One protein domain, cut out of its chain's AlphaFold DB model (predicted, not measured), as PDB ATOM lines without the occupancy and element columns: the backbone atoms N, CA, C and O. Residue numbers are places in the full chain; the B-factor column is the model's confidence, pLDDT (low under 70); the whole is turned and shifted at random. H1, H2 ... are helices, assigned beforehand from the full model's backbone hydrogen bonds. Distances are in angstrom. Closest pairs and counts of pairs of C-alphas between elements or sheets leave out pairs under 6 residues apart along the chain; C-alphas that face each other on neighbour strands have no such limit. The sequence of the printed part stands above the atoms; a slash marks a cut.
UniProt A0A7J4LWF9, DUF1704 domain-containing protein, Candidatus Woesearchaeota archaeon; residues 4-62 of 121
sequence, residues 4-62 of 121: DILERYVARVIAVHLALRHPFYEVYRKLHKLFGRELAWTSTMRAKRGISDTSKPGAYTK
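What this domain is: This is residues 4 to 62 of the 121 residues of the protein "DUF1704 domain-containing protein" of Candidatus Woesearchaeota archaeon (UniProt A0A7J4LWF9). A long helix, H1, packs against two shorter helices, H2 and H3, their centres making a triangle, and an unnamed tail, residues 48 to 62, loops past the end where H1 and H3 finish and H2 starts. The printed part has 59 residues with three named helices, in the order H1, H2, H3, and no named strand: class all helix. It is compact, with a radius of gyration of the C-alphas of 10.1 A and spans of 31 by 22 by 15 A.

Where its parts are: H1, residues 4 to 19, is 22.3 A long, from C-alpha 4 at (155.887, 250.195, 280.816). H3, residues 37 to 47, is 15.5 A long and ends at C-alpha 47 at (162.634, 258.530, 296.344). H2, residues 24 to 32, measures 12.2 A.

How they stand to each other: H1 touches H3, closest C-alphas Val 16 and Ala 47 at 5.0 A, the same way at a steep tilt of 54 degrees. H1 and H2 form a helical hairpin: they touch, closest C-alphas Leu 18 and Val 27 at 5.7 A, opposite ways at a shallow tilt of 34 degrees, only just short of steep. H2 and H3, also a hairpin, touch at Leu 31 and Ala 40, closest C-alphas 5.0 A apart, opposite ways at a steep tilt of 42 degrees. The helix packing is mostly crossed, only just, 1 of 3 touching pairs being at a shallow tilt. In H1, H2 and H3 every O i to N i+4 pair is within hydrogen-bond range.

The domain as a whole: The C-alphas farthest apart, Asp 4 and Asp 53, are 31.4 A apart. The printed part has no cut, and both links are tight. The model's mean pLDDT is 97.2 over the printed part; no printed residue is under 70.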
ATOM      1  N   ASP A   4     156.103 248.955 280.040       87.50
ATOM      2  CA  ASP A   4     155.887 250.195 280.816       87.50
ATOM      3  C   ASP A   4     156.006 249.967 282.335       87.50
ATOM      4  O   ASP A   4     156.650 250.741 283.043       87.50
ATOM      5  N   ILE A   5     155.446 248.868 282.856       89.25
ATOM      6  CA  ILE A   5     155.544 248.559 284.288       89.25
ATOM      7  C   ILE A   5     157.003 248.296 284.674       89.25
ATOM      8  O   ILE A   5     157.460 248.784 285.709       89.25
ATOM      9  N   LEU A   6     157.735 247.544 283.848       89.69
ATOM     10  CA  LEU A   6     159.144 247.254 284.095       89.69
ATOM     11  C   LEU A   6     159.975 248.542 284.105       89.69
ATOM     12  O   LEU A   6     160.718 248.775 285.057       89.69
ATOM     13  N   GLU A   7     159.797 249.404 283.103       93.69
ATOM     14  CA  GLU A   7     160.492 250.690 283.009       93.69
ATOM     15  C   GLU A   7     160.248 251.558 284.255       93.69
ATOM     16  O   GLU A   7     161.191 252.095 284.844       93.69
ATOM     17  N   ARG A   8     159.002 251.612 284.745       95.50
ATOM     18  CA  ARG A   8     158.660 252.332 285.982       95.50
ATOM     19  C   ARG A   8     159.383 251.785 287.208       95.50
ATOM     20  O   ARG A   8     159.845 252.572 288.034       95.50
ATOM     21  N   TYR A   9     159.470 250.465 287.369       95.25
ATOM     22  CA  TYR A   9     160.195 249.873 288.498       95.25
ATOM     23  C   TYR A   9     161.697 250.133 288.408       95.25
ATOM     24  O   TYR A   9     162.306 250.478 289.422       95.25
ATOM     25  N   VAL A  10     162.274 250.050 287.207       96.56
ATOM     26  CA  VAL A  10     163.687 250.371 286.974       96.56
ATOM     27  C   VAL A  10     163.973 251.821 287.375       96.56
ATOM     28  O   VAL A  10     164.858 252.062 288.199       96.56
ATOM     29  N   ALA A  11     163.180 252.781 286.889       98.00
ATOM     30  CA  ALA A  11     163.345 254.192 287.231       98.00
ATOM     31  C   ALA A  11     163.250 254.442 288.746       98.00
ATOM     32  O   ALA A  11     164.082 255.152 289.311       98.00
ATOM     33  N   ARG A  12     162.288 253.811 289.432       97.75
ATOM     34  CA  ARG A  12     162.107 253.960 290.886       97.75
ATOM     35  C   ARG A  12     163.264 253.376 291.696       97.75
ATOM     36  O   ARG A  12     163.698 253.994 292.667       97.75
ATOM     37  N   VAL A  13     163.793 252.215 291.312       97.81
ATOM     38  CA  VAL A  13     164.935 251.602 292.013       97.81
ATOM     39  C   VAL A  13     166.208 252.415 291.798       97.81
ATOM     40  O   VAL A  13     166.934 252.676 292.761       97.81
ATOM     41  N   ILE A  14     166.447 252.892 290.572       98.44
ATOM     42  CA  ILE A  14     167.557 253.807 290.282       98.44
ATOM     43  C   ILE A  14     167.396 255.100 291.089       98.44
ATOM     44  O   ILE A  14     168.365 255.575 291.679       98.44
ATOM     45  N   ALA A  15     166.180 255.644 291.191       98.62
ATOM     46  CA  ALA A  15     165.909 256.835 291.988       98.62
ATOM     47  C   ALA A  15     166.268 256.642 293.465       98.62
ATOM     48  O   ALA A  15     166.951 257.495 294.029       98.62
ATOM     49  N   VAL A  16     165.878 255.517 294.080       98.50
ATOM     50  CA  VAL A  16     166.262 255.180 295.464       98.50
ATOM     51  C   VAL A  16     167.782 255.095 295.598       98.50
ATOM     52  O   VAL A  16     168.355 255.721 296.490       98.50
ATOM     53  N   HIS A  17     168.447 254.376 294.691       98.44
ATOM     54  CA  HIS A  17     169.902 254.236 294.695       98.44
ATOM     55  C   HIS A  17     170.610 255.599 294.610       98.44
ATOM     56  O   HIS A  17     171.537 255.872 295.373       98.44
ATOM     57  N   LEU A  18     170.174 256.478 293.710       98.62
ATOM     58  CA  LEU A  18     170.748 257.813 293.564       98.62
ATOM     59  C   LEU A  18     170.439 258.702 294.775       98.62
ATOM     60  O   LEU A  18     171.326 259.389 295.276       98.62
ATOM     61  N   ALA A  19     169.206 258.674 295.281       98.50
ATOM     62  CA  ALA A  19     168.770 259.519 296.391       98.50
ATOM     63  C   ALA A  19     169.552 259.255 297.685       98.50
ATOM     64  O   ALA A  19     169.825 260.200 298.425       98.50
ATOM     65  N   LEU A  20     169.998 258.016 297.916       98.19
ATOM     66  CA  LEU A  20     170.871 257.665 299.043       98.19
ATOM     67  C   LEU A  20     172.238 258.370 299.019       98.19
ATOM     68  O   LEU A  20     172.895 258.415 300.052       98.19
ATOM     69  N   ARG A  21     172.675 258.912 297.873       98.38
ATOM     70  CA  ARG A  21     174.023 259.490 297.693       98.38
ATOM     71  C   ARG A  21     174.033 260.940 297.219       98.38
ATOM     72  O   ARG A  21     175.074 261.580 297.274       98.38
ATOM     73  N   HIS A  22     172.898 261.454 296.753       98.62
ATOM     74  CA  HIS A  22     172.836 262.727 296.042       98.62
ATOM     75  C   HIS A  22     171.688 263.625 296.531       98.62
ATOM     76  O   HIS A  22     170.666 263.109 297.003       98.62
ATOM     77  N   PRO A  23     171.806 264.959 296.380       98.50
ATOM     78  CA  PRO A  23     170.691 265.896 296.543       98.50
ATOM     79  C   PRO A  23     169.616 265.695 295.470       98.50
ATOM     80  O   PRO A  23     169.867 265.121 294.407       98.50
ATOM     81  N   PHE A  24     168.411 266.213 295.716       98.56
ATOM     82  CA  PHE A  24     167.254 266.055 294.826       98.56
ATOM     83  C   PHE A  24     167.549 266.459 293.374       98.56
ATOM     84  O   PHE A  24     167.254 265.693 292.454       98.56
ATOM     85  N   TYR A  25     168.157 267.631 293.154       98.25
ATOM     86  CA  TYR A  25     168.400 268.140 291.799       98.25
ATOM     87  C   TYR A  25     169.322 267.214 290.990       98.25
ATOM     88  O   TYR A  25     169.126 267.033 289.789       98.25
ATOM     89  N   GLU A  26     170.307 266.584 291.642       98.69
ATOM     90  CA  GLU A  26     171.204 265.637 290.987       98.69
ATOM     91  C   GLU A  26     170.512 264.321 290.656       98.69
ATOM     92  O   GLU A  26     170.752 263.775 289.577       98.69
ATOM     93  N   VAL A  27     169.644 263.830 291.545       98.69
ATOM     94  CA  VAL A  27     168.831 262.632 291.296       98.69
ATOM     95  C   VAL A  27     167.950 262.854 290.068       98.69
ATOM     96  O   VAL A  27     168.021 262.062 289.126       98.69
ATOM     97  N   TYR A  28     167.208 263.965 290.028       98.75
ATOM     98  CA  TYR A  28     166.366 264.314 288.882       98.75
ATOM     99  C   TYR A  28     167.186 264.463 287.603       98.75
ATOM    100  O   TYR A  28     166.866 263.842 286.592       98.75
ATOM    101  N   ARG A  29     168.293 265.217 287.647       98.62
ATOM    102  CA  ARG A  29     169.176 265.415 286.488       98.62
ATOM    103  C   ARG A  29     169.702 264.091 285.935       98.62
ATOM    104  O   ARG A  29     169.782 263.935 284.721       98.62
ATOM    105  N   LYS A  30     170.095 263.150 286.799       98.62
ATOM    106  CA  LYS A  30     170.596 261.831 286.387       98.62
ATOM    107  C   LYS A  30     169.477 260.955 285.818       98.62
ATOM    108  O   LYS A  30     169.691 260.338 284.783       98.62
ATOM    109  N   LEU A  31     168.291 260.945 286.427       98.38
ATOM    110  CA  LEU A  31     167.139 260.194 285.911       98.38
ATOM    111  C   LEU A  31     166.617 260.752 284.587       98.38
ATOM    112  O   LEU A  31     166.299 259.977 283.697       98.38
ATOM    113  N   HIS A  32     166.590 262.073 284.415       98.19
ATOM    114  CA  HIS A  32     166.141 262.726 283.180       98.19
ATOM    115  C   HIS A  32     167.052 262.423 281.976       98.19
ATOM    116  O   HIS A  32     166.650 262.592 280.830       98.19
ATOM    117  N   LYS A  33     168.296 261.978 282.206       98.12
ATOM    118  CA  LYS A  33     169.170 261.482 281.128       98.12
ATOM    119  C   LYS A  33     168.788 260.084 280.642       98.12
ATOM    120  O   LYS A  33     169.204 259.703 279.557       98.12
ATOM    121  N   LEU A  34     168.071 259.319 281.463       97.19
ATOM    122  CA  LEU A  34     167.730 257.917 281.214       97.19
ATOM    123  C   LEU A  34     166.254 257.736 280.849       97.19
ATOM    124  O   LEU A  34     165.919 256.824 280.106       97.19
ATOM    125  N   PHE A  35     165.385 258.596 281.378       97.19
ATOM    126  CA  PHE A  35     163.935 258.474 281.286       97.19
ATOM    127  C   PHE A  35     163.296 259.795 280.864       97.19
ATOM    128  O   PHE A  35     163.867 260.873 281.047       97.19
ATOM    129  N   GLY A  36     162.062 259.712 280.360       96.69
ATOM    130  CA  GLY A  36     161.251 260.889 280.065       96.69
ATOM    131  C   GLY A  36     161.047 261.785 281.294       96.69
ATOM    132  O   GLY A  36     161.042 261.317 282.436       96.69
ATOM    133  N   ARG A  37     160.841 263.086 281.041       97.94
ATOM    134  CA  ARG A  37     160.710 264.137 282.067       97.94
ATOM    135  C   ARG A  37     159.793 263.741 283.218       97.94
ATOM    136  O   ARG A  37     160.172 263.907 284.373       97.94
ATOM    137  N   GLU A  38     158.610 263.229 282.888       97.75
ATOM    138  CA  GLU A  38     157.620 262.840 283.887       97.75
ATOM    139  C   GLU A  38     158.164 261.704 284.770       97.75
ATOM    140  O   GLU A  38     158.351 261.865 285.972       97.75
ATOM    141  N   LEU A  39     158.536 260.572 284.169       97.94
ATOM    142  CA  LEU A  39     158.996 259.411 284.929       97.94
ATOM    143  C   LEU A  39     160.216 259.733 285.810       97.94
ATOM    144  O   LEU A  39     160.309 259.250 286.943       97.94
ATOM    145  N   ALA A  40     161.128 260.577 285.322       98.56
ATOM    146  CA  ALA A  40     162.260 261.069 286.099       98.56
ATOM    147  C   ALA A  40     161.817 261.927 287.294       98.56
ATOM    148  O   ALA A  40     162.310 261.733 288.412       98.56
ATOM    149  N   TRP A  41     160.885 262.857 287.078       98.44
ATOM    150  CA  TRP A  41     160.356 263.735 288.118       98.44
ATOM    151  C   TRP A  41     159.612 262.948 289.198       98.44
ATOM    152  O   TRP A  41     159.982 263.018 290.375       98.44
ATOM    153  N   THR A  42     158.627 262.129 288.817       98.31
ATOM    154  CA  THR A  42     157.853 261.333 289.781       98.31
ATOM    155  C   THR A  42     158.714 260.326 290.527       98.31
ATOM    156  O   THR A  42     158.544 260.172 291.738       98.31
ATOM    157  N   SER A  43     159.681 259.678 289.871       98.44
ATOM    158  CA  SER A  43     160.591 258.751 290.559       98.44
ATOM    159  C   SER A  43     161.504 259.477 291.552       98.44
ATOM    160  O   SER A  43     161.691 258.991 292.669       98.44
ATOM    161  N   THR A  44     162.002 260.670 291.207       98.62
ATOM    162  CA  THR A  44     162.794 261.502 292.134       98.62
ATOM    163  C   THR A  44     161.972 261.914 293.351       98.62
ATOM    164  O   THR A  44     162.410 261.717 294.485       98.62
ATOM    165  N   MET A  45     160.759 262.432 293.126       98.12
ATOM    166  CA  MET A  45     159.834 262.845 294.186       98.12
ATOM    167  C   MET A  45     159.517 261.695 295.141       98.12
ATOM    168  O   MET A  45     159.557 261.870 296.357       98.12
ATOM    169  N   ARG A  46     159.249 260.499 294.604       98.00
ATOM    170  CA  ARG A  46     159.006 259.301 295.417       98.00
ATOM    171  C   ARG A  46     160.219 258.930 296.259       98.00
ATOM    172  O   ARG A  46     160.067 258.719 297.459       98.00
ATOM    173  N   ALA A  47     161.405 258.894 295.653       98.25
ATOM    174  CA  ALA A  47     162.634 258.530 296.344       98.25
ATOM    175  C   ALA A  47     163.047 259.565 297.401       98.25
ATOM    176  O   ALA A  47     163.633 259.184 298.404       98.25
ATOM    177  N   LYS A  48     162.724 260.851 297.231       98.06
ATOM    178  CA  LYS A  48     163.040 261.929 298.191       98.06
ATOM    179  C   LYS A  48     161.885 262.300 299.128       98.06
ATOM    180  O   LYS A  48     161.983 263.269 299.879       98.06
ATOM    181  N   ARG A  49     160.786 261.542 299.107       96.69
ATOM    182  CA  ARG A  49     159.587 261.845 299.894       96.69
ATOM    183  C   ARG A  49     159.889 261.879 301.395       96.69
ATOM    184  O   ARG A  49     160.462 260.935 301.929       96.69
ATOM    185  N   GLY A  50     159.430 262.934 302.069       95.19
ATOM    186  CA  GLY A  50     159.584 263.104 303.520       95.19
ATOM    187  C   GLY A  50     160.929 263.687 303.960       95.19
ATOM    188  O   GLY A  50     161.182 263.763 305.156       95.19
ATOM    189  N   ILE A  51     161.785 264.106 303.023       95.50
ATOM    190  CA  ILE A  51     163.056 264.774 303.323       95.50
ATOM    191  C   ILE A  51     162.863 266.283 303.190       95.50
ATOM    192  O   ILE A  51     162.621 266.776 302.090       95.50
ATOM    193  N   SER A  52     162.985 267.010 304.303       94.81
ATOM    194  CA  SER A  52     162.807 268.469 304.324       94.81
ATOM    195  C   SER A  52     163.982 269.212 303.686       94.81
ATOM    196  O   SER A  52     163.781 270.132 302.899       94.81
ATOM    197  N   ASP A  53     165.215 268.793 303.985       97.38
ATOM    198  CA  ASP A  53     166.428 269.365 303.396       97.38
ATOM    199  C   ASP A  53     166.870 268.540 302.181       97.38
ATOM    200  O   ASP A  53     167.614 267.561 302.279       97.38
ATOM    201  N   THR A  54     166.380 268.934 301.010       96.69
ATOM    202  CA  THR A  54     166.610 268.214 299.751       96.69
ATOM    203  C   THR A  54     168.022 268.386 299.180       96.69
ATOM    204  O   THR A  54     168.366 267.710 298.202       96.69
ATOM    205  N   SER A  55     168.859 269.229 299.802       97.62
ATOM    206  CA  SER A  55     170.293 269.334 299.500       97.62
ATOM    207  C   SER A  55     171.100 268.156 300.058       97.62
ATOM    208  O   SER A  55     172.236 267.923 299.644       97.62
ATOM    209  N   LYS A  56     170.510 267.368 300.965       97.31
ATOM    210  CA  LYS A  56     171.175 266.227 301.590       97.31
ATOM    211  C   LYS A  56     170.844 264.896 300.903       97.31
ATOM    212  O   LYS A  56     169.750 264.711 300.344       97.31
ATOM    213  N   PRO A  57     171.773 263.924 300.954       97.81
ATOM    214  CA  PRO A  57     171.469 262.527 300.676       97.81
ATOM    215  C   PRO A  57     170.395 261.980 301.625       97.81
ATOM    216  O   PRO A  57     170.202 262.471 302.734       97.81
ATOM    217  N   GLY A  58     169.683 260.954 301.169       97.38
ATOM    218  CA  GLY A  58     168.596 260.306 301.901       97.38
ATOM    219  C   GLY A  58     167.523 259.821 300.936       97.38
ATOM    220  O   GLY A  58     167.291 260.467 299.909       97.38
ATOM    221  N   ALA A  59     166.884 258.692 301.249       97.75
ATOM    222  CA  ALA A  59     165.857 258.113 300.395       97.75
ATOM    223  C   ALA A  59     164.712 257.455 301.176       97.75
ATOM    224  O   ALA A  59     164.932 256.766 302.171       97.75
ATOM    225  N   TYR A  60     163.496 257.579 300.650       97.50
ATOM    226  CA  TYR A  60     162.356 256.741 300.991       97.50
ATOM    227  C   TYR A  60     162.434 255.429 300.195       97.50
ATOM    228  O   TYR A  60     162.059 255.353 299.026       97.50
ATOM    229  N   THR A  61     162.951 254.375 300.823       97.25
ATOM    230  CA  THR A  61     163.406 253.142 300.149       97.25
ATOM    231  C   THR A  61     162.300 252.140 299.799       97.25
ATOM    232  O   THR A  61     162.594 251.025 299.361       97.25
ATOM    233  N   LYS A  62     161.018 252.500 299.950       96.00
ATOM    234  CA  LYS A  62     159.904 251.556 299.741       96.00
ATOM    235  C   LYS A  62     159.858 250.965 298.342       96.00
ATOM    236  O   LYS A  62     159.557 249.789 298.225       96.00
TER     237      LYS A  62